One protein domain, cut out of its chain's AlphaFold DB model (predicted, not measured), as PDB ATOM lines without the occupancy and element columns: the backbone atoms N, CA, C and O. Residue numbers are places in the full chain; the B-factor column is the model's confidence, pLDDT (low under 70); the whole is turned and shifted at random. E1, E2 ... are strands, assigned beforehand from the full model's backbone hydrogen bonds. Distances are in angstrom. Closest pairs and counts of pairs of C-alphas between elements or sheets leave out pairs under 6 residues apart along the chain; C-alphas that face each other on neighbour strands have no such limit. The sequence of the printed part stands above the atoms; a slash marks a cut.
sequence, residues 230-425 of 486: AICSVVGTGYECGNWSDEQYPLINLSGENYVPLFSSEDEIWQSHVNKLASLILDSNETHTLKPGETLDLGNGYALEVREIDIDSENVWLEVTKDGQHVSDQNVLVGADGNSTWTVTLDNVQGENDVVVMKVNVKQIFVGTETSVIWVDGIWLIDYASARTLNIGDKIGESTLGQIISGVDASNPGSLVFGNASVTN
ATOM      1  N   ALA A 230      31.200  19.234  44.415       72.00
ATOM      2  CA  ALA A 230      31.092  19.927  43.136       72.00
ATOM      3  C   ALA A 230      30.817  18.949  41.980       72.00
ATOM      4  O   ALA A 230      31.458  17.905  41.877       72.00
ATOM      5  N   ILE A 231      29.885  19.314  41.096       82.00
ATOM      6  CA  ILE A 231      29.717  18.695  39.776       82.00
ATOM      7  C   ILE A 231      30.255  19.697  38.759       82.00
ATOM      8  O   ILE A 231      29.758  20.821  38.672       82.00
ATOM      9  N   CYS A 232      31.265  19.288  38.005       84.75
ATOM     10  CA  CYS A 232      31.822  20.037  36.891       84.75
ATOM     11  C   CYS A 232      31.270  19.433  35.601       84.75
ATOM     12  O   CYS A 232      31.666  18.339  35.206       84.75
ATOM     13  N   SER A 233      30.319  20.111  34.968       88.25
ATOM     14  CA  SER A 233      29.720  19.647  33.714       88.25
ATOM     15  C   SER A 233      30.519  20.128  32.514       88.25
ATOM     16  O   SER A 233      31.014  21.257  32.508       88.25
ATOM     17  N   VAL A 234      30.598  19.280  31.491       92.75
ATOM     18  CA  VAL A 234      31.025  19.711  30.161       92.75
ATOM     19  C   VAL A 234      29.960  20.654  29.603       92.75
ATOM     20  O   VAL A 234      28.764  20.491  29.855       92.75
ATOM     21  N   VAL A 235      30.386  21.669  28.866       91.50
ATOM     22  CA  VAL A 235      29.505  22.576  28.133       91.50
ATOM     23  C   VAL A 235      30.047  22.790  26.727       91.50
ATOM     24  O   VAL A 235      31.258  22.870  26.529       91.50
ATOM     25  N   GLY A 236      29.150  22.898  25.748       92.75
ATOM     26  CA  GLY A 236      29.518  23.337  24.406       92.75
ATOM     27  C   GLY A 236      29.858  24.825  24.413       92.75
ATOM     28  O   GLY A 236      29.035  25.649  24.819       92.75
ATOM     29  N   THR A 237      31.069  25.162  23.982       94.88
ATOM     30  CA  THR A 237      31.582  26.535  23.919       94.88
ATOM     31  C   THR A 237      31.809  26.914  22.465       94.88
ATOM     32  O   THR A 237      32.431  26.163  21.725       94.88
ATOM     33  N   GLY A 238      31.263  28.051  22.036       95.88
ATOM     34  CA  GLY A 238      31.500  28.561  20.686       95.88
ATOM     35  C   GLY A 238      32.926  29.081  20.544       95.88
ATOM     36  O   GLY A 238      33.472  29.633  21.495       95.88
ATOM     37  N   TYR A 239      33.502  28.921  19.358       96.25
ATOM     38  CA  TYR A 239      34.802  29.500  19.038       96.25
ATOM     39  C   TYR A 239      34.724  31.028  18.904       96.25
ATOM     40  O   TYR A 239      33.716  31.567  18.442       96.25
ATOM     41  N   GLU A 240      35.814  31.731  19.217       95.81
ATOM     42  CA  GLU A 240      35.897  33.189  19.032       95.81
ATOM     43  C   GLU A 240      35.960  33.592  17.548       95.81
ATOM     44  O   GLU A 240      35.525  34.687  17.164       95.81
ATOM     45  N   CYS A 241      36.494  32.719  16.683       93.81
ATOM     46  CA  CYS A 241      36.548  32.972  15.244       93.81
ATOM     47  C   CYS A 241      35.146  32.943  14.623       93.81
ATOM     48  O   CYS A 241      34.462  31.920  14.623       93.81
ATOM     49  N   GLY A 242      34.750  34.052  13.994       89.50
ATOM     50  CA  GLY A 242      33.432  34.183  13.367       89.50
ATOM     51  C   GLY A 242      33.168  33.208  12.213       89.50
ATOM     52  O   GLY A 242      32.007  32.936  11.926       89.50
ATOM     53  N   ASN A 243      34.208  32.652  11.579       89.75
ATOM     54  CA  ASN A 243      34.051  31.623  10.543       89.75
ATOM     55  C   ASN A 243      33.631  30.256  11.109       89.75
ATOM     56  O   ASN A 243      33.203  29.397  10.345       89.75
ATOM     57  N   TRP A 244      33.725  30.063  12.427       92.75
ATOM     58  CA  TRP A 244      33.338  28.838  13.132       92.75
ATOM     59  C   TRP A 244      32.115  29.070  14.033       92.75
ATOM     60  O   TRP A 244      31.927  28.359  15.015       92.75
ATOM     61  N   SER A 245      31.277  30.075  13.734       89.75
ATOM     62  CA  SER A 245      30.156  30.477  14.606       89.75
ATOM     63  C   SER A 245      29.085  29.405  14.806       89.75
ATOM     64  O   SER A 245      28.329  29.472  15.774       89.75
ATOM     65  N   ASP A 246      29.003  28.452  13.877       90.12
ATOM     66  CA  ASP A 246      28.057  27.334  13.917       90.12
ATOM     67  C   ASP A 246      28.660  26.082  14.581       90.12
ATOM     68  O   ASP A 246      27.977  25.072  14.734       90.12
ATOM     69  N   GLU A 247      29.927  26.148  14.995       92.44
ATOM     70  CA  GLU A 247      30.653  25.062  15.644       92.44
ATOM     71  C   GLU A 247      30.898  25.364  17.127       92.44
ATOM     72  O   GLU A 247      30.906  26.513  17.579       92.44
ATOM     73  N   GLN A 248      31.134  24.308  17.902       94.25
ATOM     74  CA  GLN A 248      31.463  24.400  19.319       94.25
ATOM     75  C   GLN A 248      32.542  23.379  19.686       94.25
ATOM     76  O   GLN A 248      32.712  22.378  18.995       94.25
ATOM     77  N   TYR A 249      33.241  23.616  20.791       96.25
ATOM     78  CA  TYR A 249      34.155  22.664  21.419       96.25
ATOM     79  C   TYR A 249      33.712  22.355  22.859       96.25
ATOM     80  O   TYR A 249      33.074  23.200  23.505       96.25
ATOM     81  N   PRO A 250      34.013  21.155  23.390       97.31
ATOM     82  CA  PRO A 250      33.733  20.823  24.780       97.31
ATOM     83  C   PRO A 250      34.634  21.640  25.714       97.31
ATOM     84  O   PRO A 250      35.844  21.733  25.525       97.31
ATOM     85  N   LEU A 251      34.051  22.204  26.767       96.12
ATOM     86  CA  LEU A 251      34.783  22.903  27.816       96.12
ATOM     87  C   LEU A 251      34.307  22.431  29.185       96.12
ATOM     88  O   LEU A 251      33.108  22.290  29.420       96.12
ATOM     89  N   ILE A 252      35.238  22.225  30.109       94.50
ATOM     90  CA  ILE A 252      34.953  21.924  31.509       94.50
ATOM     91  C   ILE A 252      35.768  22.849  32.409       94.50
ATOM     92  O   ILE A 252      36.974  23.019  32.231       94.50
ATOM     93  N   ASN A 253      35.107  23.466  33.388       88.06
ATOM     94  CA  ASN A 253      35.784  24.285  34.387       88.06
ATOM     95  C   ASN A 253      36.067  23.454  35.639       88.06
ATOM     96  O   ASN A 253      35.138  22.973  36.295       88.06
ATOM     97  N   LEU A 254      37.344  23.309  35.982       85.81
ATOM     98  CA  LEU A 254      37.806  22.625  37.182       85.81
ATOM     99  C   LEU A 254      38.472  23.640  38.108       85.81
ATOM    100  O   LEU A 254      39.534  24.175  37.803       85.81
ATOM    101  N   SER A 255      37.834  23.918  39.246       78.31
ATOM    102  CA  SER A 255      38.365  24.820  40.279       78.31
ATOM    103  C   SER A 255      38.744  26.225  39.772       78.31
ATOM    104  O   SER A 255      39.649  26.855  40.314       78.31
ATOM    105  N   GLY A 256      38.031  26.742  38.766       78.75
ATOM    106  CA  GLY A 256      38.275  28.063  38.179       78.75
ATOM    107  C   GLY A 256      39.161  28.049  36.934       78.75
ATOM    108  O   GLY A 256      39.258  29.078  36.269       78.75
ATOM    109  N   GLU A 257      39.738  26.907  36.569       84.50
ATOM    110  CA  GLU A 257      40.540  26.740  35.357       84.50
ATOM    111  C   GLU A 257      39.749  26.013  34.267       84.50
ATOM    112  O   GLU A 257      39.022  25.056  34.538       84.50
ATOM    113  N   ASN A 258      39.886  26.475  33.025       89.81
ATOM    114  CA  ASN A 258      39.207  25.900  31.870       89.81
ATOM    115  C   ASN A 258      40.073  24.819  31.222       89.81
ATOM    116  O   ASN A 258      41.231  25.054  30.871       89.81
ATOM    117  N   TYR A 259      39.470  23.657  31.020       95.44
ATOM    118  CA  TYR A 259      40.046  22.525  30.313       95.44
ATOM    119  C   TYR A 259      39.131  22.124  29.159       95.44
ATOM    120  O   TYR A 259      37.918  22.324  29.211       95.44
ATOM    121  N   VAL A 260      39.723  21.535  28.132       98.06
ATOM    122  CA  VAL A 260      39.034  20.967  26.978       98.06
ATOM    123  C   VAL A 260      39.123  19.445  27.096       98.06
ATOM    124  O   VAL A 260      40.237  18.909  27.059       98.06
ATOM    125  N   PRO A 261      37.992  18.743  27.292       98.00
ATOM    126  CA  PRO A 261      37.911  17.305  27.072       98.00
ATOM    127  C   PRO A 261      38.357  16.949  25.655       98.00
ATOM    128  O   PRO A 261      37.962  17.628  24.710       98.00
ATOM    129  N   LEU A 262      39.176  15.910  25.497       98.00
ATOM    130  CA  LEU A 262      39.632  15.487  24.171       98.00
ATOM    131  C   LEU A 262      38.442  15.003  23.331       98.00
ATOM    132  O   LEU A 262      37.547  14.332  23.847       98.00
ATOM    133  N   PHE A 263      38.434  15.355  22.048       96.75
ATOM    134  CA  PHE A 263      37.367  15.035  21.098       96.75
ATOM    135  C   PHE A 263      37.932  14.916  19.676       96.75
ATOM    136  O   PHE A 263      38.955  15.542  19.366       96.75
ATOM    137  N   SER A 264      37.267  14.132  18.828       94.19
ATOM    138  CA  SER A 264      37.544  14.051  17.390       94.19
ATOM    139  C   SER A 264      36.723  15.066  16.588       94.19
ATOM    140  O   SER A 264      35.706  15.574  17.053       94.19
ATOM    141  N   SER A 265      37.139  15.366  15.352       84.69
ATOM    142  CA  SER A 265      36.387  16.245  14.442       84.69
ATOM    143  C   SER A 265      35.049  15.659  13.992       84.69
ATOM    144  O   SER A 265      34.175  16.405  13.559       84.69
ATOM    145  N   GLU A 266      34.904  14.336  14.068       85.88
ATOM    146  CA  GLU A 266      33.665  13.624  13.738       85.88
ATOM    147  C   GLU A 266      32.743  13.463  14.957       85.88
ATOM    148  O   GLU A 266      31.586  13.058  14.814       85.88
ATOM    149  N   ASP A 267      33.246  13.783  16.153       85.88
ATOM    150  CA  ASP A 267      32.508  13.619  17.392       85.88
ATOM    151  C   ASP A 267      31.584  14.802  17.646       85.88
ATOM    152  O   ASP A 267      31.931  15.980  17.542       85.88
ATOM    153  N   GLU A 268      30.395  14.463  18.112       90.81
ATOM    154  CA  GLU A 268      29.535  15.426  18.766       90.81
ATOM    155  C   GLU A 268      30.072  15.742  20.173       90.81
ATOM    156  O   GLU A 268      30.678  14.896  20.826       90.81
ATOM    157  N   ILE A 269      29.787  16.931  20.713       89.12
ATOM    158  CA  ILE A 269      30.352  17.406  21.999       89.12
ATOM    159  C   ILE A 269      30.160  16.401  23.149       89.12
ATOM    160  O   ILE A 269      31.044  16.216  23.988       89.12
ATOM    161  N   TRP A 270      29.000  15.740  23.200       86.56
ATOM    162  CA  TRP A 270      28.663  14.762  24.241       86.56
ATOM    163  C   TRP A 270      29.388  13.419  24.101       86.56
ATOM    164  O   TRP A 270      29.267  12.579  24.987       86.56
ATOM    165  N   GLN A 271      30.121  13.208  23.010       90.12
ATOM    166  CA  GLN A 271      30.965  12.034  22.782       90.12
ATOM    167  C   GLN A 271      32.419  12.277  23.215       90.12
ATOM    168  O   GLN A 271      33.210  11.342  23.218       90.12
ATOM    169  N   SER A 272      32.759  13.501  23.643       94.81
ATOM    170  CA  SER A 272      34.097  13.825  24.142       94.81
ATOM    171  C   SER A 272      34.521  12.965  25.340       94.81
ATOM    172  O   SER A 272      33.718  12.551  26.184       94.81
ATOM    173  N   HIS A 273      35.828  12.742  25.456       93.88
ATOM    174  CA  HIS A 273      36.437  12.002  26.554       93.88
ATOM    175  C   HIS A 273      36.522  12.888  27.801       93.88
ATOM    176  O   HIS A 273      37.549  13.502  28.083       93.88
ATOM    177  N   VAL A 274      35.426  12.952  28.565       92.88
ATOM    178  CA  VAL A 274      35.216  13.856  29.717       92.88
ATOM    179  C   VAL A 274      36.383  13.885  30.719       92.88
ATOM    180  O   VAL A 274      36.639  14.918  31.336       92.88
ATOM    181  N   ASN A 275      37.092  12.769  30.905       94.19
ATOM    182  CA  ASN A 275      38.209  12.656  31.844       94.19
ATOM    183  C   ASN A 275      39.600  12.839  31.215       94.19
ATOM    184  O   ASN A 275      40.579  12.898  31.956       94.19
ATOM    185  N   LYS A 276      39.721  12.946  29.888       96.56
ATOM    186  CA  LYS A 276      40.988  13.234  29.201       96.56
ATOM    187  C   LYS A 276      41.016  14.712  28.861       96.56
ATOM    188  O   LYS A 276      40.228  15.174  28.048       96.56
ATOM    189  N   LEU A 277      41.882  15.467  29.523       96.62
ATOM    190  CA  LEU A 277      41.811  16.924  29.556       96.62
ATOM    191  C   LEU A 277      43.099  17.558  29.049       96.62
ATOM    192  O   LEU A 277      44.186  17.197  29.500       96.62
ATOM    193  N   ALA A 278      42.955  18.574  28.203       97.56
ATOM    194  CA  ALA A 278      44.019  19.496  27.824       97.56
ATOM    195  C   ALA A 278      43.671  20.926  28.262       97.56
ATOM    196  O   ALA A 278      42.501  21.296  28.354       97.56
ATOM    197  N   SER A 279      44.676  21.750  28.547       95.06
ATOM    198  CA  SER A 279      44.454  23.173  28.826       95.06
ATOM    199  C   SER A 279      44.182  23.932  27.530       95.06
ATOM    200  O   SER A 279      44.880  23.721  26.542       95.06
ATOM    201  N   LEU A 280      43.209  24.846  27.537       95.38
ATOM    202  CA  LEU A 280      43.010  25.781  26.428       95.38
ATOM    203  C   LEU A 280      44.130  26.831  26.449       95.38
ATOM    204  O   LEU A 280      44.270  27.556  27.434       95.38
ATOM    205  N   ILE A 281      44.931  26.905  25.385       94.94
ATOM    206  CA  ILE A 281      46.003  27.903  25.246       94.94
ATOM    207  C   ILE A 281      45.453  29.172  24.608       94.94
ATOM    208  O   ILE A 281      45.707  30.273  25.095       94.94
ATOM    209  N   LEU A 282      44.717  29.012  23.509       94.81
ATOM    210  CA  LEU A 282      44.269  30.124  22.684       94.81
ATOM    211  C   LEU A 282      42.897  29.818  22.087       94.81
ATOM    212  O   LEU A 282      42.670  28.727  21.579       94.81
ATOM    213  N   ASP A 283      42.015  30.807  22.125       97.12
ATOM    214  CA  ASP A 283      40.780  30.889  21.347       97.12
ATOM    215  C   ASP A 283      40.642  32.363  20.958       97.12
ATOM    216  O   ASP A 283      40.403  33.215  21.814       97.12
ATOM    217  N   SER A 284      40.980  32.698  19.714       95.56
ATOM    218  CA  SER A 284      41.158  34.087  19.283       95.56
ATOM    219  C   SER A 284      40.684  34.317  17.855       95.56
ATOM    220  O   SER A 284      40.886  33.488  16.966       95.56
ATOM    221  N   ASN A 285      40.109  35.499  17.638       95.06
ATOM    222  CA  ASN A 285      39.785  36.067  16.330       95.06
ATOM    223  C   ASN A 285      40.663  37.279  15.970       95.06
ATOM    224  O   ASN A 285      40.347  38.047  15.052       95.06
ATOM    225  N   GLU A 286      41.758  37.483  16.708       95.81
ATOM    226  CA  GLU A 286      42.726  38.525  16.396       95.81
ATOM    227  C   GLU A 286      43.349  38.265  15.023       95.81
ATOM    228  O   GLU A 286      43.730  37.148  14.679       95.81
ATOM    229  N   THR A 287      43.430  39.318  14.209       95.88
ATOM    230  CA  THR A 287      44.009  39.214  12.873       95.88
ATOM    231  C   THR A 287      45.521  39.416  12.926       95.88
ATOM    232  O   THR A 287      45.994  40.527  13.165       95.88
ATOM    233  N   HIS A 288      46.272  38.373  12.594       96.06
ATOM    234  CA  HIS A 288      47.719  38.402  12.424       96.06
ATOM    235  C   HIS A 288      48.086  38.469  10.943       96.06
ATOM    236  O   HIS A 288      47.495  37.788  10.108       96.06
ATOM    237  N   THR A 289      49.074  39.296  10.605       96.19
ATOM    238  CA  THR A 289      49.647  39.358   9.255       96.19
ATOM    239  C   THR A 289      50.992  38.654   9.263       96.19
ATOM    240  O   THR A 289      51.871  39.081  10.003       96.19
ATOM    241  N   LEU A 290      51.151  37.623   8.433       95.88
ATOM    242  CA  LEU A 290      52.371  36.814   8.377       95.88
ATOM    243  C   LEU A 290      52.954  36.780   6.964       95.88
ATOM    244  O   LEU A 290      52.221  36.745   5.969       95.88
ATOM    245  N   LYS A 291      54.284  36.795   6.884       93.88
ATOM    246  CA  LYS A 291      55.069  36.598   5.657       93.88
ATOM    247  C   LYS A 291      55.659  35.185   5.596       93.88
ATOM    248  O   LYS A 291      55.846  34.573   6.643       93.88
ATOM    249  N   PRO A 292      56.046  34.690   4.407       92.62
ATOM    250  CA  PRO A 292      56.851  33.474   4.305       92.62
ATOM    251  C   PRO A 292      58.121  33.554   5.166       92.62
ATOM    252  O   PRO A 292      58.847  34.553   5.118       92.62
ATOM    253  N   GLY A 293      58.377  32.506   5.947       91.31
ATOM    254  CA  GLY A 293      59.461  32.402   6.924       91.31
ATOM    255  C   GLY A 293      59.223  33.151   8.241       91.31
ATOM    256  O   GLY A 293      60.122  33.186   9.080       91.31
ATOM    257  N   GLU A 294      58.061  33.782   8.428       93.69
ATOM    258  CA  GLU A 294      57.672  34.396   9.699       93.69
ATOM    259  C   GLU A 294      56.964  33.377  10.594       93.69
ATOM    260  O   GLU A 294      56.162  32.563  10.132       93.69
ATOM    261  N   THR A 295      57.255  33.461  11.889       95.06
ATOM    262  CA  THR A 295      56.706  32.583  12.918       95.06
ATOM    263  C   THR A 295      55.876  33.409  13.897       95.06
ATOM    264  O   THR A 295      56.364  34.394  14.455       95.06
ATOM    265  N   LEU A 296      54.635  32.990  14.125       97.56
ATOM    266  CA  LEU A 296      53.743  33.523  15.146       97.56
ATOM    267  C   LEU A 296      53.845  32.663  16.408       97.56
ATOM    268  O   LEU A 296      53.503  31.484  16.375       97.56
ATOM    269  N   ASP A 297      54.306  33.251  17.511       97.38
ATOM    270  CA  ASP A 297      54.295  32.609  18.830       97.38
ATOM    271  C   ASP A 297      52.857  32.543  19.364       97.38
ATOM    272  O   ASP A 297      52.181  33.568  19.469       97.38
ATOM    273  N   LEU A 298      52.399  31.334  19.683       96.81
ATOM    274  CA  LEU A 298      51.051  31.053  20.178       96.81
ATOM    275  C   LEU A 298      51.021  30.807  21.692       96.81
ATOM    276  O   LEU A 298      49.950  30.603  22.259       96.81
ATOM    277  N   GLY A 299      52.181  30.839  22.355       93.19
ATOM    278  CA  GLY A 299      52.321  30.556  23.777       93.19
ATOM    279  C   GLY A 299      52.640  29.092  24.077       93.19
ATOM    280  O   GLY A 299      52.488  28.198  23.248       93.19
ATOM    281  N   ASN A 300      53.141  28.841  25.291       93.06
ATOM    282  CA  ASN A 300      53.588  27.524  25.768       93.06
ATOM    283  C   ASN A 300      54.522  26.780  24.790       93.06
ATOM    284  O   ASN A 300      54.516  25.555  24.761       93.06
ATOM    285  N   GLY A 301      55.319  27.492  23.989       95.06
ATOM    286  CA  GLY A 301      56.241  26.890  23.021       95.06
ATOM    287  C   GLY A 301      55.594  26.446  21.706       95.06
ATOM    288  O   GLY A 301      56.301  25.905  20.860       95.06
ATOM    289  N   TYR A 302      54.292  26.667  21.512       98.12
ATOM    290  CA  TYR A 302      53.639  26.458  20.223       98.12
ATOM    291  C   TYR A 302      53.877  27.646  19.300       98.12
ATOM    292  O   TYR A 302      53.800  28.799  19.727       98.12
ATOM    293  N   ALA A 303      54.122  27.370  18.025       98.00
ATOM    294  CA  ALA A 303      54.300  28.415  17.034       98.00
ATOM    295  C   ALA A 303      53.754  28.010  15.663       98.00
ATOM    296  O   ALA A 303      53.889  26.853  15.262       98.00
ATOM    297  N   LEU A 304      53.168  28.972  14.948       98.12
ATOM    298  CA  LEU A 304      52.671  28.819  13.580       98.12
ATOM    299  C   LEU A 304      53.623  29.516  12.607       98.12
ATOM    300  O   LEU A 304      53.831  30.725  12.701       98.12
ATOM    301  N   GLU A 305      54.185  28.774  11.662       97.25
ATOM    302  CA  GLU A 305      55.067  29.287  10.616       97.25
ATOM    303  C   GLU A 305      54.368  29.253   9.256       97.25
ATOM    304  O   GLU A 305      53.701  28.280   8.898       97.25
ATOM    305  N   VAL A 306      54.561  30.310   8.465       96.06
ATOM    306  CA  VAL A 306      54.214  30.303   7.039       96.06
ATOM    307  C   VAL A 306      55.431  29.829   6.259       96.06
ATOM    308  O   VAL A 306      56.371  30.597   6.062       96.06
ATOM    309  N   ARG A 307      55.431  28.578   5.796       94.38
ATOM    310  CA  ARG A 307      56.565  28.006   5.055       94.38
ATOM    311  C   ARG A 307      56.680  28.624   3.672       94.38
ATOM    312  O   ARG A 307      57.739  29.111   3.278       94.38
ATOM    313  N   GLU A 308      55.568  28.635   2.951       91.56
ATOM    314  CA  GLU A 308      55.511  29.095   1.570       91.56
ATOM    315  C   GLU A 308      54.105  29.596   1.222       91.56
ATOM    316  O   GLU A 308      53.110  29.186   1.819       91.56
ATOM    317  N   ILE A 309      54.029  30.502   0.247       88.50
ATOM    318  CA  ILE A 309      52.775  30.925  -0.378       88.50
ATOM    319  C   ILE A 309      52.903  30.613  -1.863       88.50
ATOM    320  O   ILE A 309      53.733  31.216  -2.549       88.50
ATOM    321  N   ASP A 310      52.073  29.698  -2.349       85.38
ATOM    322  CA  ASP A 310      51.948  29.415  -3.771       85.38
ATOM    323  C   ASP A 310      50.962  30.411  -4.393       85.38
ATOM    324  O   ASP A 310      49.754  30.399  -4.146       85.38
ATOM    325  N   ILE A 311      51.527  31.305  -5.199       74.56
ATOM    326  CA  ILE A 311      50.831  32.426  -5.828       74.56
ATOM    327  C   ILE A 311      49.897  31.956  -6.947       74.56
ATOM    328  O   ILE A 311      48.875  32.598  -7.189       74.56
ATOM    329  N   ASP A 312      50.240  30.868  -7.639       77.25
ATOM    330  CA  ASP A 312      49.488  30.406  -8.807       77.25
ATOM    331  C   ASP A 312      48.256  29.596  -8.394       77.25
ATOM    332  O   ASP A 312      47.257  29.575  -9.119       77.25
ATOM    333  N   SER A 313      48.322  28.930  -7.238       74.69
ATOM    334  CA  SER A 313      47.244  28.077  -6.736       74.69
ATOM    335  C   SER A 313      46.509  28.626  -5.510       74.69
ATOM    336  O   SER A 313      45.626  27.940  -5.001       74.69
ATOM    337  N   GLU A 314      46.840  29.843  -5.059       80.81
ATOM    338  CA  GLU A 314      46.269  30.482  -3.857       80.81
ATOM    339  C   GLU A 314      46.367  29.581  -2.606       80.81
ATOM    340  O   GLU A 314      45.524  29.627  -1.709       80.81
ATOM    341  N   ASN A 315      47.410  28.746  -2.544       87.44
ATOM    342  CA  ASN A 315      47.680  27.864  -1.413       87.44
ATOM    343  C   ASN A 315      48.722  28.478  -0.478       87.44
ATOM    344  O   ASN A 315      49.704  29.084  -0.906       87.44
ATOM    345  N   VAL A 316      48.542  28.249   0.816       92.19
ATOM    346  CA  VAL A 316      49.508  28.606   1.857       92.19
ATOM    347  C   VAL A 316      49.969  27.335   2.537       92.19
ATOM    348  O   VAL A 316      49.143  26.585   3.049       92.19
ATOM    349  N   TRP A 317      51.276  27.110   2.584       94.69
ATOM    350  CA  TRP A 317      51.843  26.030   3.376       94.69
ATOM    351  C   TRP A 317      52.098  26.525   4.799       94.69
ATOM    352  O   TRP A 317      52.963  27.375   5.029       94.69
ATOM    353  N   LEU A 318      51.315  26.010   5.745       97.00
ATOM    354  CA  LEU A 318      51.449  26.297   7.169       97.00
ATOM    355  C   LEU A 318      52.100  25.123   7.892       97.00
ATOM    356  O   LEU A 318      51.820  23.971   7.573       97.00
ATOM    357  N   GLU A 319      52.923  25.424   8.891       98.25
ATOM    358  CA  GLU A 319      53.496  24.441   9.809       98.25
ATOM    359  C   GLU A 319      53.256  24.887  11.249       98.25
ATOM    360  O   GLU A 319      53.486  26.046  11.599       98.25
ATOM    361  N   VAL A 320      52.819  23.959  12.097       98.12
ATOM    362  CA  VAL A 320      52.801  24.144  13.546       98.12
ATOM    363  C   VAL A 320      53.978  23.400  14.166       98.12
ATOM    364  O   VAL A 320      54.282  22.253  13.828       98.12
ATOM    365  N   THR A 321      54.647  24.069  15.099       97.69
ATOM    366  CA  THR A 321      55.760  23.511  15.869       97.69
ATOM    367  C   THR A 321      55.498  23.622  17.365       97.69
ATOM    368  O   THR A 321      54.765  24.504  17.813       97.69
ATOM    369  N   LYS A 322      56.120  22.732  18.139       97.19
ATOM    370  CA  LYS A 322      56.160  22.747  19.603       97.19
ATOM    371  C   LYS A 322      57.613  22.689  20.050       97.19
ATOM    372  O   LYS A 322      58.331  21.754  19.710       97.19
ATOM    373  N   ASP A 323      58.065  23.714  20.763       95.75
ATOM    374  CA  ASP A 323      59.455  23.869  21.211       95.75
ATOM    375  C   ASP A 323      60.470  23.747  20.053       95.75
ATOM    376  O   ASP A 323      61.567  23.202  20.193       95.75
ATOM    377  N   GLY A 324      60.076  24.242  18.873       94.06
ATOM    378  CA  GLY A 324      60.849  24.169  17.630       94.06
ATOM    379  C   GLY A 324      60.853  22.798  16.943       94.06
ATOM    380  O   GLY A 324      61.518  22.646  15.920       94.06
ATOM    381  N   GLN A 325      60.139  21.801  17.474       95.94
ATOM    382  CA  GLN A 325      59.940  20.507  16.822       95.94
ATOM    383  C   GLN A 325      58.671  20.520  15.975       95.94
ATOM    384  O   GLN A 325      57.659  21.096  16.368       95.94
ATOM    385  N   HIS A 326      58.733  19.867  14.818       96.25
ATOM    386  CA  HIS A 326      57.600  19.713  13.915       96.25
ATOM    387  C   HIS A 326      56.451  18.946  14.587       96.25
ATOM    388  O   HIS A 326      56.686  17.893  15.182       96.25
ATOM    389  N   VAL A 327      55.227  19.465  14.460       96.88
ATOM    390  CA  VAL A 327      53.999  18.804  14.931       96.88
ATOM    391  C   VAL A 327      53.122  18.389  13.753       96.88
ATOM    392  O   VAL A 327      52.734  17.228  13.668       96.88
ATOM    393  N   SER A 328      52.795  19.325  12.861       97.50
ATOM    394  CA  SER A 328      51.978  19.068  11.673       97.50
ATOM    395  C   SER A 328      52.155  20.196  10.658       97.50
ATOM    396  O   SER A 328      52.507  21.320  11.026       97.50
ATOM    397  N   ASP A 329      51.895  19.915   9.386       97.06
ATOM    398  CA  ASP A 329      51.887  20.898   8.309       97.06
ATOM    399  C   ASP A 329      50.793  20.593   7.279       97.06
ATOM    400  O   ASP A 329      50.399  19.441   7.092       97.06
ATOM    401  N   GLN A 330      50.271  21.631   6.624       94.94
ATOM    402  CA  GLN A 330      49.254  21.473   5.586       94.94
ATOM    403  C   GLN A 330      49.274  22.624   4.574       94.94
ATOM    404  O   GLN A 330      49.496  23.786   4.921       94.94
ATOM    405  N   ASN A 331      48.960  22.299   3.317       92.25
ATOM    406  CA  ASN A 331      48.595  23.286   2.303       92.25
ATOM    407  C   ASN A 331      47.125  23.689   2.469       92.25
ATOM    408  O   ASN A 331      46.218  22.875   2.283       92.25
ATOM    409  N   VAL A 332      46.894  24.955   2.799       91.69
ATOM    410  CA  VAL A 332      45.569  25.550   2.966       91.69
ATOM    411  C   VAL A 332      45.217  26.334   1.712       91.69
ATOM    412  O   VAL A 332      45.899  27.299   1.374       91.69
ATOM    413  N   LEU A 333      44.141  25.929   1.039       87.75
ATOM    414  CA  LEU A 333      43.598  26.654  -0.106       87.75
ATOM    415  C   LEU A 333      42.798  27.863   0.385       87.75
ATOM    416  O   LEU A 333      41.807  27.695   1.095       87.75
ATOM    417  N   VAL A 334      43.203  29.068  -0.018       84.06
ATOM    418  CA  VAL A 334      42.569  30.322   0.408       84.06
ATOM    419  C   VAL A 334      41.858  30.954  -0.781       84.06
ATOM    420  O   VAL A 334      42.452  31.709  -1.543       84.06
ATOM    421  N   GLY A 335      40.573  30.638  -0.947       69.75
ATOM    422  CA  GLY A 335      39.765  31.089  -2.084       69.75
ATOM    423  C   GLY A 335      38.430  31.707  -1.667       69.75
ATOM    424  O   GLY A 335      37.922  31.445  -0.580       69.75
ATOM    425  N   ALA A 336      37.827  32.498  -2.561       60.09
ATOM    426  CA  ALA A 336      36.607  33.278  -2.299       60.09
ATOM    427  C   ALA A 336      35.367  32.454  -1.882       60.09
ATOM    428  O   ALA A 336      34.452  33.009  -1.277       60.09
ATOM    429  N   ASP A 337      35.357  31.149  -2.176       59.12
ATOM    430  CA  ASP A 337      34.220  30.245  -1.964       59.12
ATOM    431  C   ASP A 337      34.551  29.055  -1.027       59.12
ATOM    432  O   ASP A 337      33.751  28.127  -0.903       59.12
ATOM    433  N   GLY A 338      35.739  29.034  -0.399       58.38
ATOM    434  CA  GLY A 338      36.262  27.879   0.345       58.38
ATOM    435  C   GLY A 338      36.401  28.096   1.856       58.38
ATOM    436  O   GLY A 338      36.771  29.178   2.310       58.38
ATOM    437  N   ASN A 339      36.163  27.035   2.639       71.25
ATOM    438  CA  ASN A 339      36.547  26.984   4.049       71.25
ATOM    439  C   ASN A 339      38.081  27.034   4.145       71.25
ATOM    440  O   ASN A 339      38.745  26.027   3.921       71.25
ATOM    441  N   SER A 340      38.638  28.199   4.469       91.12
ATOM    442  CA  SER A 340      40.089  28.416   4.594       91.12
ATOM    443  C   SER A 340      40.605  28.007   5.983       91.12
ATOM    444  O   SER A 340      41.505  28.639   6.542       91.12
ATOM    445  N   THR A 341      39.988  26.967   6.554       93.62
ATOM    446  CA  THR A 341      40.309  26.419   7.872       93.62
ATOM    447  C   THR A 341      41.188  25.191   7.730       93.62
ATOM    448  O   THR A 341      40.863  24.250   7.008       93.62
ATOM    449  N   TRP A 342      42.266  25.175   8.494       96.12
ATOM    450  CA  TRP A 342      43.042  23.988   8.791       96.12
ATOM    451  C   TRP A 342      42.703  23.505  10.199       96.12
ATOM    452  O   TRP A 342      42.869  24.255  11.159       96.12
ATOM    453  N   THR A 343      42.233  22.266  10.314       96.44
ATOM    454  CA  THR A 343      42.062  21.568  11.592       96.44
ATOM    455  C   THR A 343      43.201  20.568  11.736       96.44
ATOM    456  O   THR A 343      43.369  19.703  10.881       96.44
ATOM    457  N   VAL A 344      43.985  20.693  12.801       97.94
ATOM    458  CA  VAL A 344      45.072  19.770  13.130       97.94
ATOM    459  C   VAL A 344      44.516  18.682  14.034       97.94
ATOM    460  O   VAL A 344      44.071  18.977  15.149       97.94
ATOM    461  N   THR A 345      44.574  17.439  13.565       97.50
ATOM    462  CA  THR A 345      44.287  16.246  14.362       97.50
ATOM    463  C   THR A 345      45.568  15.465  14.635       97.50
ATOM    464  O   THR A 345      46.472  15.436  13.798       97.50
ATOM    465  N   LEU A 346      45.673  14.865  15.821       96.94
ATOM    466  CA  LEU A 346      46.804  14.024  16.207       96.94
ATOM    467  C   LEU A 346      46.330  12.685  16.768       96.94
ATOM    468  O   LEU A 346      45.352  12.619  17.513       96.94
ATOM    469  N   ASP A 347      47.102  11.646  16.466       95.69
ATOM    470  CA  ASP A 347      46.894  10.308  17.003       95.69
ATOM    471  C   ASP A 347      47.644  10.081  18.314       95.69
ATOM    472  O   ASP A 347      48.671  10.706  18.597       95.69
ATOM    473  N   ASN A 348      47.161   9.111  19.091       93.00
ATOM    474  CA  ASN A 348      47.731   8.685  20.366       93.00
ATOM    475  C   ASN A 348      47.876   9.804  21.417       93.00
ATOM    476  O   ASN A 348      48.735   9.726  22.303       93.00
ATOM    477  N   VAL A 349      47.016  10.827  21.391       94.25
ATOM    478  CA  VAL A 349      46.973  11.848  22.447       94.25
ATOM    479  C   VAL A 349      46.222  11.266  23.640       94.25
ATOM    480  O   VAL A 349      45.008  11.096  23.608       94.25
ATOM    481  N   GLN A 350      46.954  10.909  24.701       93.50
ATOM    482  CA  GLN A 350      46.398  10.179  25.856       93.50
ATOM    483  C   GLN A 350      45.674   8.876  25.450       93.50
ATOM    484  O   GLN A 350      44.691   8.477  26.074       93.50
ATOM    485  N   GLY A 351      46.158   8.209  24.398       90.00
ATOM    486  CA  GLY A 351      45.575   6.969  23.875       90.00
ATOM    487  C   GLY A 351      44.318   7.148  23.017       90.00
ATOM    488  O   GLY A 351      43.698   6.142  22.699       90.00
ATOM    489  N   GLU A 352      43.947   8.381  22.660       93.06
ATOM    490  CA  GLU A 352      42.888   8.661  21.681       93.06
ATOM    491  C   GLU A 352      43.482   9.067  20.331       93.06
ATOM    492  O   GLU A 352      44.559   9.670  20.274       93.06
ATOM    493  N   ASN A 353      42.770   8.730  19.257       93.44
ATOM    494  CA  ASN A 353      43.143   9.050  17.880       93.44
ATOM    495  C   ASN A 353      42.278  10.175  17.315       93.44
ATOM    496  O   ASN A 353      41.242  10.505  17.891       93.44
ATOM    497  N   ASP A 354      42.719  10.766  16.204       95.69
ATOM    498  CA  ASP A 354      42.010  11.849  15.514       95.69
ATOM    499  C   ASP A 354      41.665  13.055  16.419       95.69
ATOM    500  O   ASP A 354      40.708  13.790  16.169       95.69
ATOM    501  N   VAL A 355      42.450  13.293  17.477       97.75
ATOM    502  CA  VAL A 355      42.156  14.327  18.479       97.75
ATOM    503  C   VAL A 355      42.387  15.708  17.886       97.75
ATOM    504  O   VAL A 355      43.501  16.018  17.466       97.75
ATOM    505  N   VAL A 356      41.366  16.570  17.906       98.12
ATOM    506  CA  VAL A 356      41.470  17.958  17.431       98.12
ATOM    507  C   VAL A 356      42.302  18.777  18.415       98.12
ATOM    508  O   VAL A 356      41.864  19.073  19.527       98.12
ATOM    509  N   VAL A 357      43.507  19.174  18.004       98.25
ATOM    510  CA  VAL A 357      44.440  19.921  18.867       98.25
ATOM    511  C   VAL A 357      44.554  21.397  18.508       98.25
ATOM    512  O   VAL A 357      44.917  22.212  19.358       98.25
ATOM    513  N   MET A 358      44.247  21.758  17.261       98.25
ATOM    514  CA  MET A 358      44.361  23.132  16.784       98.25
ATOM    515  C   MET A 358      43.428  23.396  15.598       98.25
ATOM    516  O   MET A 358      43.205  22.515  14.772       98.25
ATOM    517  N   LYS A 359      42.935  24.631  15.475       97.69
ATOM    518  CA  LYS A 359      42.293  25.154  14.262       97.69
ATOM    519  C   LYS A 359      42.929  26.484  13.862       97.69
ATOM    520  O   LYS A 359      43.193  27.321  14.725       97.69
ATOM    521  N   VAL A 360      43.135  26.697  12.564       97.62
ATOM    522  CA  VAL A 360      43.656  27.945  11.984       97.62
ATOM    523  C   VAL A 360      42.777  28.370  10.822       97.62
ATOM    524  O   VAL A 360      42.606  27.601   9.884       97.62
ATOM    525  N   ASN A 361      42.257  29.595  10.843       95.69
ATOM    526  CA  ASN A 361      41.536  30.186   9.720       95.69
ATOM    527  C   ASN A 361      42.402  31.235   9.018       95.69
ATOM    528  O   ASN A 361      42.805  32.235   9.622       95.69
ATOM    529  N   VAL A 362      42.643  31.033   7.724       94.50
ATOM    530  CA  VAL A 362      43.323  32.006   6.868       94.50
ATOM    531  C   VAL A 362      42.274  32.851   6.153       94.50
ATOM    532  O   VAL A 362      41.594  32.393   5.245       94.50
ATOM    533  N   LYS A 363      42.148  34.117   6.541       90.81
ATOM    534  CA  LYS A 363      41.151  35.051   6.009       90.81
ATOM    535  C   LYS A 363      41.316  35.314   4.512       90.81
ATOM    536  O   LYS A 363      40.337  35.423   3.782       90.81
ATOM    537  N   GLN A 364      42.552  35.578   4.097       89.38
ATOM    538  CA  GLN A 364      42.898  35.998   2.738       89.38
ATOM    539  C   GLN A 364      44.414  35.977   2.541       89.38
ATOM    540  O   GLN A 364      45.186  36.134   3.493       89.38
ATOM    541  N   ILE A 365      44.818  35.869   1.277       90.00
ATOM    542  CA  ILE A 365      46.187  36.065   0.805       90.00
ATOM    543  C   ILE A 365      46.254  37.400   0.061       90.00
ATOM    544  O   ILE A 365      45.356  37.749  -0.705       90.00
ATOM    545  N   PHE A 366      47.343  38.141   0.245       87.56
ATOM    546  CA  PHE A 366      47.726  39.220  -0.655       87.56
ATOM    547  C   PHE A 366      49.055  38.894  -1.315       87.56
ATOM    548  O   PHE A 366      50.063  38.684  -0.643       87.56
ATOM    549  N   VAL A 367      49.053  38.923  -2.644       83.12
ATOM    550  CA  VAL A 367      50.249  38.749  -3.462       83.12
ATOM    551  C   VAL A 367      50.686  40.110  -3.994       83.12
ATOM    552  O   VAL A 367      50.038  40.696  -4.863       83.12
ATOM    553  N   GLY A 368      51.792  40.628  -3.461       81.31
ATOM    554  CA  GLY A 368      52.437  41.849  -3.938       81.31
ATOM    555  C   GLY A 368      53.625  41.561  -4.858       81.31
ATOM    556  O   GLY A 368      54.158  40.458  -4.891       81.31
ATOM    557  N   THR A 369      54.105  42.581  -5.576       80.31
ATOM    558  CA  THR A 369      55.289  42.462  -6.453       80.31
ATOM    559  C   THR A 369      56.605  42.275  -5.694       80.31
ATOM    560  O   THR A 369      57.589  41.847  -6.287       80.31
ATOM    561  N   GLU A 370      56.637  42.638  -4.410       79.88
ATOM    562  CA  GLU A 370      57.827  42.555  -3.547       79.88
ATOM    563  C   GLU A 370      57.629  41.619  -2.350       79.88
ATOM    564  O   GLU A 370      58.581  40.983  -1.905       79.88
ATOM    565  N   THR A 371      56.405  41.526  -1.823       81.69
ATOM    566  CA  THR A 371      56.076  40.661  -0.684       81.69
ATOM    567  C   THR A 371      54.667  40.107  -0.822       81.69
ATOM    568  O   THR A 371      53.736  40.871  -1.091       81.69
ATOM    569  N   SER A 372      54.515  38.820  -0.534       88.69
ATOM    570  CA  SER A 372      53.219  38.192  -0.281       88.69
ATOM    571  C   SER A 372      52.991  38.074   1.225       88.69
ATOM    572  O   SER A 372      53.945  37.883   1.983       88.69
ATOM    573  N   VAL A 373      51.743  38.227   1.658       92.31
ATOM    574  CA  VAL A 373      51.332  38.086   3.060       92.31
ATOM    575  C   VAL A 373      50.032  37.308   3.152       92.31
ATOM    576  O   VAL A 373      49.230  37.316   2.217       92.31
ATOM    577  N   ILE A 374      49.804  36.697   4.306       93.31
ATOM    578  CA  ILE A 374      48.514  36.116   4.675       93.31
ATOM    579  C   ILE A 374      47.948  36.858   5.880       93.31
ATOM    580  O   ILE A 374      48.703  37.392   6.698       93.31
ATOM    581  N   TRP A 375      46.625  36.861   6.005       94.25
ATOM    582  CA  TRP A 375      45.949  37.247   7.239       94.25
ATOM    583  C   TRP A 375      45.325  36.018   7.882       94.25
ATOM    584  O   TRP A 375      44.472  35.382   7.272       94.25
ATOM    585  N   VAL A 376      45.730  35.713   9.107       96.00
ATOM    586  CA  VAL A 376      45.128  34.677   9.951       96.00
ATOM    587  C   VAL A 376      44.239  35.384  10.963       96.00
ATOM    588  O   VAL A 376      44.727  36.272  11.650       96.00
ATOM    589  N   ASP A 377      42.951  35.055  11.028       94.81
ATOM    590  CA  ASP A 377      41.978  35.719  11.921       94.81
ATOM    591  C   ASP A 377      41.110  34.737  12.722       94.81
ATOM    592  O   ASP A 377      40.026  35.073  13.199       94.81
ATOM    593  N   GLY A 378      41.602  33.512  12.876       96.06
ATOM    594  CA  GLY A 378      41.035  32.507  13.759       96.06
ATOM    595  C   GLY A 378      42.117  31.538  14.181       96.06
ATOM    596  O   GLY A 378      42.702  30.882  13.321       96.06
ATOM    597  N   ILE A 379      42.388  31.449  15.479       98.19
ATOM    598  CA  ILE A 379      43.272  30.427  16.037       98.19
ATOM    599  C   ILE A 379      42.624  29.868  17.296       98.19
ATOM    600  O   ILE A 379      42.320  30.612  18.226       98.19
ATOM    601  N   TRP A 380      42.446  28.551  17.319       98.38
ATOM    602  CA  TRP A 380      42.072  27.796  18.507       98.38
ATOM    603  C   TRP A 380      43.135  26.729  18.764       98.38
ATOM    604  O   TRP A 380      43.572  26.076  17.817       98.38
ATOM    605  N   LEU A 381      43.594  26.577  20.004       98.31
ATOM    606  CA  LEU A 381      44.710  25.700  20.362       98.31
ATOM    607  C   LEU A 381      44.575  25.181  21.795       98.31
ATOM    608  O   LEU A 381      44.414  25.964  22.737       98.31
ATOM    609  N   ILE A 382      44.762  23.873  21.963       98.31
ATOM    610  CA  ILE A 382      44.922  23.219  23.266       98.31
ATOM    611  C   ILE A 382      46.360  22.741  23.488       98.31
ATOM    612  O   ILE A 382      47.080  22.409  22.547       98.31
ATOM    613  N   ASP A 383      46.782  22.657  24.750       97.69
ATOM    614  CA  ASP A 383      48.082  22.093  25.121       97.69
ATOM    615  C   ASP A 383      48.044  20.559  25.129       97.69
ATOM    616  O   ASP A 383      48.058  19.932  26.190       97.69
ATOM    617  N   TYR A 384      47.983  19.942  23.948       96.62
ATOM    618  CA  TYR A 384      47.893  18.482  23.831       96.62
ATOM    619  C   TYR A 384      49.098  17.765  24.466       96.62
ATOM    620  O   TYR A 384      48.953  16.675  25.016       96.62
ATOM    621  N   ALA A 385      50.286  18.382  24.433       93.88
ATOM    622  CA  ALA A 385      51.511  17.812  24.994       93.88
ATOM    623  C   ALA A 385      51.456  17.670  26.528       93.88
ATOM    624  O   ALA A 385      52.107  16.790  27.089       93.88
ATOM    625  N   SER A 386      50.662  18.516  27.192       93.19
ATOM    626  CA  SER A 386      50.411  18.470  28.637       93.19
ATOM    627  C   SER A 386      49.059  17.832  28.978       93.19
ATOM    628  O   SER A 386      48.623  17.909  30.129       93.19
ATOM    629  N   ALA A 387      48.373  17.233  27.996       95.69
ATOM    630  CA  ALA A 387      47.104  16.565  28.232       95.69
ATOM    631  C   ALA A 387      47.279  15.433  29.250       95.69
ATOM    632  O   ALA A 387      48.313  14.763  29.297       95.69
ATOM    633  N   ARG A 388      46.253  15.210  30.066       92.12
ATOM    634  CA  ARG A 388      46.258  14.171  31.097       92.12
ATOM    635  C   ARG A 388      44.923  13.457  31.160       92.12
ATOM    636  O   ARG A 388      43.877  14.066  30.952       92.12
ATOM    637  N   THR A 389      44.973  12.191  31.530       92.69
ATOM    638  CA  THR A 389      43.790  11.430  31.928       92.69
ATOM    639  C   THR A 389      43.594  11.576  33.431       92.69
ATOM    640  O   THR A 389      44.543  11.393  34.190       92.69
ATOM    641  N   LEU A 390      42.384  11.941  33.851       85.94
ATOM    642  CA  LEU A 390      41.971  11.896  35.247       85.94
ATOM    643  C   LEU A 390      41.338  10.543  35.559       85.94
ATOM    644  O   LEU A 390      40.413  10.102  34.872       85.94
ATOM    645  N   ASN A 391      41.804   9.942  36.644       82.56
ATOM    646  CA  ASN A 391      41.296   8.701  37.202       82.56
ATOM    647  C   ASN A 391      40.579   8.979  38.526       82.56
ATOM    648  O   ASN A 391      40.856   9.954  39.231       82.56
ATOM    649  N   ILE A 392      39.635   8.120  38.899       72.25
ATOM    650  CA  ILE A 392      38.954   8.259  40.188       72.25
ATOM    651  C   ILE A 392      39.955   8.146  41.339       72.25
ATOM    652  O   ILE A 392      40.800   7.255  41.376       72.25
ATOM    653  N   GLY A 393      39.837   9.057  42.304       66.56
ATOM    654  CA  GLY A 393      40.820   9.240  43.368       66.56
ATOM    655  C   GLY A 393      41.873  10.313  43.071       66.56
ATOM    656  O   GLY A 393      42.539  10.759  44.011       66.56
ATOM    657  N   ASP A 394      41.999  10.778  41.823       78.50
ATOM    658  CA  ASP A 394      42.888  11.889  41.487       78.50
ATOM    659  C   ASP A 394      42.444  13.177  42.166       78.50
ATOM    660  O   ASP A 394      41.258  13.430  42.378       78.50
ATOM    661  N   LYS A 395      43.412  14.027  42.505       78.38
ATOM    662  CA  LYS A 395      43.145  15.296  43.182       78.38
ATOM    663  C   LYS A 395      43.278  16.469  42.231       78.38
ATOM    664  O   LYS A 395      44.307  16.629  41.577       78.38
ATOM    665  N   ILE A 396      42.271  17.336  42.240       76.94
ATOM    666  CA  ILE A 396      42.302  18.655  41.612       76.94
ATOM    667  C   ILE A 396      42.072  19.690  42.712       76.94
ATOM    668  O   ILE A 396      41.003  19.756  43.320       76.94
ATOM    669  N   GLY A 397      43.114  20.463  43.024       76.44
ATOM    670  CA  GLY A 397      43.114  21.320  44.208       76.44
ATOM    671  C   GLY A 397      42.954  20.499  45.494       76.44
ATOM    672  O   GLY A 397      43.743  19.595  45.764       76.44
ATOM    673  N   GLU A 398      41.934  20.821  46.291       73.19
ATOM    674  CA  GLU A 398      41.600  20.111  47.539       73.19
ATOM    675  C   GLU A 398      40.551  19.002  47.347       73.19
ATOM    676  O   GLU A 398      40.225  18.282  48.295       73.19
ATOM    677  N   SER A 399      40.018  18.856  46.134       74.50
ATOM    678  CA  SER A 399      38.929  17.935  45.840       74.50
ATOM    679  C   SER A 399      39.442  16.659  45.181       74.50
ATOM    680  O   SER A 399      40.334  16.692  44.332       74.50
ATOM    681  N   THR A 400      38.862  15.528  45.570       77.69
ATOM    682  CA  THR A 400      39.152  14.209  45.003       77.69
ATOM    683  C   THR A 400      38.114  13.897  43.933       77.69
ATOM    684  O   THR A 400      36.916  14.052  44.182       77.69
ATOM    685  N   LEU A 401      38.535  13.448  42.754       79.56
ATOM    686  CA  LEU A 401      37.628  12.999  41.711       79.56
ATOM    687  C   LEU A 401      36.893  11.753  42.207       79.56
ATOM    688  O   LEU A 401      37.493  10.713  42.475       79.56
ATOM    689  N   GLY A 402      35.588  11.915  42.372       67.44
ATOM    690  CA  GLY A 402      34.667  10.903  42.843       67.44
ATOM    691  C   GLY A 402      34.093  10.129  41.676       67.44
ATOM    692  O   GLY A 402      34.229   8.931  41.682       67.44
ATOM    693  N   GLN A 403      33.517  10.767  40.657       73.06
ATOM    694  CA  GLN A 403      32.831  10.068  39.562       73.06
ATOM    695  C   GLN A 403      33.132  10.703  38.201       73.06
ATOM    696  O   GLN A 403      33.272  11.921  38.102       73.06
ATOM    697  N   ILE A 404      33.164   9.876  37.157       82.38
ATOM    698  CA  ILE A 404      33.183  10.296  35.753       82.38
ATOM    699  C   ILE A 404      31.833   9.895  35.159       82.38
ATOM    700  O   ILE A 404      31.401   8.758  35.323       82.38
ATOM    701  N   ILE A 405      31.147  10.838  34.523       79.12
ATOM    702  CA  ILE A 405      29.850  10.627  33.880       79.12
ATOM    703  C   ILE A 405      30.028  10.968  32.405       79.12
ATOM    704  O   ILE A 405      30.228  12.135  32.068       79.12
ATOM    705  N   SER A 406      29.952   9.963  31.536       84.25
ATOM    706  CA  SER A 406      30.004  10.159  30.084       84.25
ATOM    707  C   SER A 406      28.770  10.906  29.576       84.25
ATOM    708  O   SER A 406      27.699  10.862  30.191       84.25
ATOM    709  N   GLY A 407      28.918  11.600  28.450       78.19
ATOM    710  CA  GLY A 407      27.798  12.273  27.811       78.19
ATOM    711  C   GLY A 407      26.812  11.296  27.173       78.19
ATOM    712  O   GLY A 407      27.157  10.187  26.765       78.19
ATOM    713  N   VAL A 408      25.552  11.716  27.119       77.94
ATOM    714  CA  VAL A 408      24.444  10.941  26.539       77.94
ATOM    715  C   VAL A 408      23.881  11.651  25.312       77.94
ATOM    716  O   VAL A 408      23.577  11.013  24.307       77.94
ATOM    717  N   ASP A 409      23.745  12.974  25.394       79.81
ATOM    718  CA  ASP A 409      23.241  13.837  24.329       79.81
ATOM    719  C   ASP A 409      23.693  15.291  24.552       79.81
ATOM    720  O   ASP A 409      24.313  15.617  25.562       79.81
ATOM    721  N   ALA A 410      23.348  16.197  23.635       77.31
ATOM    722  CA  ALA A 410      23.707  17.616  23.726       77.31
ATOM    723  C   ALA A 410      23.235  18.323  25.016       77.31
ATOM    724  O   ALA A 410      23.824  19.325  25.416       77.31
ATOM    725  N   SER A 411      22.170  17.839  25.666       79.06
ATOM    726  CA  SER A 411      21.683  18.394  26.937       79.06
ATOM    727  C   SER A 411      22.424  17.842  28.154       79.06
ATOM    728  O   SER A 411      22.390  18.450  29.224       79.06
ATOM    729  N   ASN A 412      23.113  16.714  27.979       78.56
ATOM    730  CA  ASN A 412      23.954  16.082  28.978       78.56
ATOM    731  C   ASN A 412      25.274  15.604  28.340       78.56
ATOM    732  O   ASN A 412      25.424  14.410  28.069       78.56
ATOM    733  N   PRO A 413      26.230  16.519  28.102       79.31
ATOM    734  CA  PRO A 413      27.506  16.207  27.458       79.31
ATOM    735  C   PRO A 413      28.519  15.512  28.380       79.31
ATOM    736  O   PRO A 413      29.654  15.283  27.978       79.31
ATOM    737  N   GLY A 414      28.116  15.168  29.605       85.69
ATOM    738  CA  GLY A 414      28.960  14.510  30.594       85.69
ATOM    739  C   GLY A 414      29.437  15.450  31.702       85.69
ATOM    740  O   GLY A 414      29.253  16.672  31.660       85.69
ATOM    741  N   SER A 415      30.001  14.871  32.758       85.50
ATOM    742  CA  SER A 415      30.486  15.617  33.921       85.50
ATOM    743  C   SER A 415      31.514  14.850  34.750       85.50
ATOM    744  O   SER A 415      31.588  13.624  34.714       85.50
ATOM    745  N   LEU A 416      32.282  15.598  35.538       86.81
ATOM    746  CA  LEU A 416      33.159  15.092  36.587       86.81
ATOM    747  C   LEU A 416      32.592  15.494  37.948       86.81
ATOM    748  O   LEU A 416      32.273  16.661  38.182       86.81
ATOM    749  N   VAL A 417      32.467  14.536  38.860       82.69
ATOM    750  CA  VAL A 417      31.945  14.767  40.210       82.69
ATOM    751  C   VAL A 417      33.088  14.662  41.201       82.69
ATOM    752  O   VAL A 417      33.752  13.631  41.265       82.69
ATOM    753  N   PHE A 418      33.291  15.695  42.009       79.81
ATOM    754  CA  PHE A 418      34.347  15.739  43.013       79.81
ATOM    755  C   PHE A 418      33.785  15.676  44.441       79.81
ATOM    756  O   PHE A 418      32.777  16.313  44.770       79.81
ATOM    757  N   GLY A 419      34.465  14.915  45.298       70.06
ATOM    758  CA  GLY A 419      34.238  14.853  46.740       70.06
ATOM    759  C   GLY A 419      35.279  15.662  47.517       70.06
ATOM    760  O   GLY A 419      36.415  15.841  47.072       70.06
ATOM    761  N   ASN A 420      34.906  16.150  48.700       55.28
ATOM    762  CA  ASN A 420      35.858  16.758  49.625       55.28
ATOM    763  C   ASN A 420      36.688  15.672  50.317       55.28
ATOM    764  O   ASN A 420      36.145  14.851  51.060       55.28
ATOM    765  N   ALA A 421      38.013  15.728  50.161       42.91
ATOM    766  CA  ALA A 421      38.917  14.919  50.960       42.91
ATOM    767  C   ALA A 421      38.764  15.305  52.441       42.91
ATOM    768  O   ALA A 421      39.211  16.367  52.881       42.91
ATOM    769  N   SER A 422      38.153  14.440  53.249       37.12
ATOM    770  CA  SER A 422      38.213  14.597  54.702       37.12
ATOM    771  C   SER A 422      39.656  14.371  55.153       37.12
ATOM    772  O   SER A 422      40.153  13.244  55.165       37.12
ATOM    773  N   VAL A 423      40.339  15.458  55.517       29.94
ATOM    774  CA  VAL A 423      41.681  15.444  56.110       29.94
ATOM    775  C   VAL A 423      41.667  14.567  57.365       29.94
ATOM    776  O   VAL A 423      41.209  14.980  58.429       29.94
ATOM    777  N   THR A 424      42.195  13.351  57.268       29.62
ATOM    778  CA  THR A 424      42.442  12.495  58.429       29.62
ATOM    779  C   THR A 424      43.842  12.775  58.966       29.62
ATOM    780  O   THR A 424      44.800  12.052  58.709       29.62
ATOM    781  N   ASN A 425      43.970  13.831  59.773       28.91
ATOM    782  CA  ASN A 425      45.063  13.894  60.741       28.91
ATOM    783  C   ASN A 425      44.778  12.859  61.837       28.91
ATOM    784  O   ASN A 425      44.104  13.166  62.819       28.91
TER     785      ASN A 425
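What this domain is: This is residues 230 to 425 of the 486 residues of an uncharacterized protein of Methanosarcina horonobensis HB-1 = JCM 15518 (UniProt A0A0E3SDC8). Two lobes of strands lie end to end along a rod: one is a sandwich, in which the sheet E6 E7 E8 E9 faces the part of a larger sheet made by E5, E10, E11 and E12; the other holds E1, E2, E3, E13, E14 and the first part of E4. E4, sharply bent, passes from one lobe to the other. The printed part has 196 residues with fourteen named strands, E1 to E14 in chain order, and no named helix: its class is all strand. The larger sheet, of ten strands, branches at E12; its neighbour pairs are antiparallel, as are those of the sheet E6 - E7 - E8 - E9. The whole is compact, with a radius of gyration of the C-alphas of 18.9 A and spans of 72 by 34 by 27 A.

How they stand to each other: In the branched, strongly twisted sheet, E12, residues 372 to 382, has E4, residues 273 to 284, and E5, residues 288 to 290, on one side and E11, residues 355 to 367, on the other side. Within hydrogen-bond range are N 284 and O 379, 2.9 A, N 288 and O 376, 2.8 A, and N 359 and O 380, 2.8 A. E10, residues 341 to 346, forms a hairpin with E11, with N 342 and O 360 at 2.8 A; E10, E11 and E12 are a meander, each strand the antiparallel neighbour of the one before. E1, residues 230 to 238, E2, residues 248 to 254, E3, residues 257 to 262, and E4 are another, with N 235 and O 251, N 252 and O 259, and N 260 and O 278 each 2.8 A apart. E4 bends by 100 degrees at residue 276. E14, residues 412 to 420, pairs with E1, N 232 and O 416 at 2.8 A, and forms a hairpin with E13, residues 399 to 409, N 405 and O 415 at 2.8 A. The closest C-alphas of E4 and E13, Val 274 and Ser 406, are 6.4 A apart. E6, residues 295 to 299, E7, residues 302 to 310, E8, residues 315 to 322, and E9, residues 325 to 333, are the third meander, with N 296 and O 304 at 2.8 A, N 305 and O 319 at 2.8 A, and N 318 and O 330 at 3.0 A. The facing parts of the two sheets are 8.5 A centre to centre; the closest C-alphas of E9 and E10, Val 332 and Trp 342, are 6.5 A apart.

Where its parts are: E1 begins at C-alpha 230 (31.092, 19.927, 43.136). E11 is 33.8 A long, E12 29.1 A and E13 26.9 A. E14 ends at C-alpha 420 (35.858, 16.758, 49.625).

The domain as a whole: The C-alphas farthest apart, Thr 369 and Asn 425, are 73.7 A apart. The printed part has no cut. The long link is residues 383 to 398, between E12 and E13. The mean pLDDT of the printed part is 88.1; residues 335 to 338, 393, 402 and 420 to 425 are under 70.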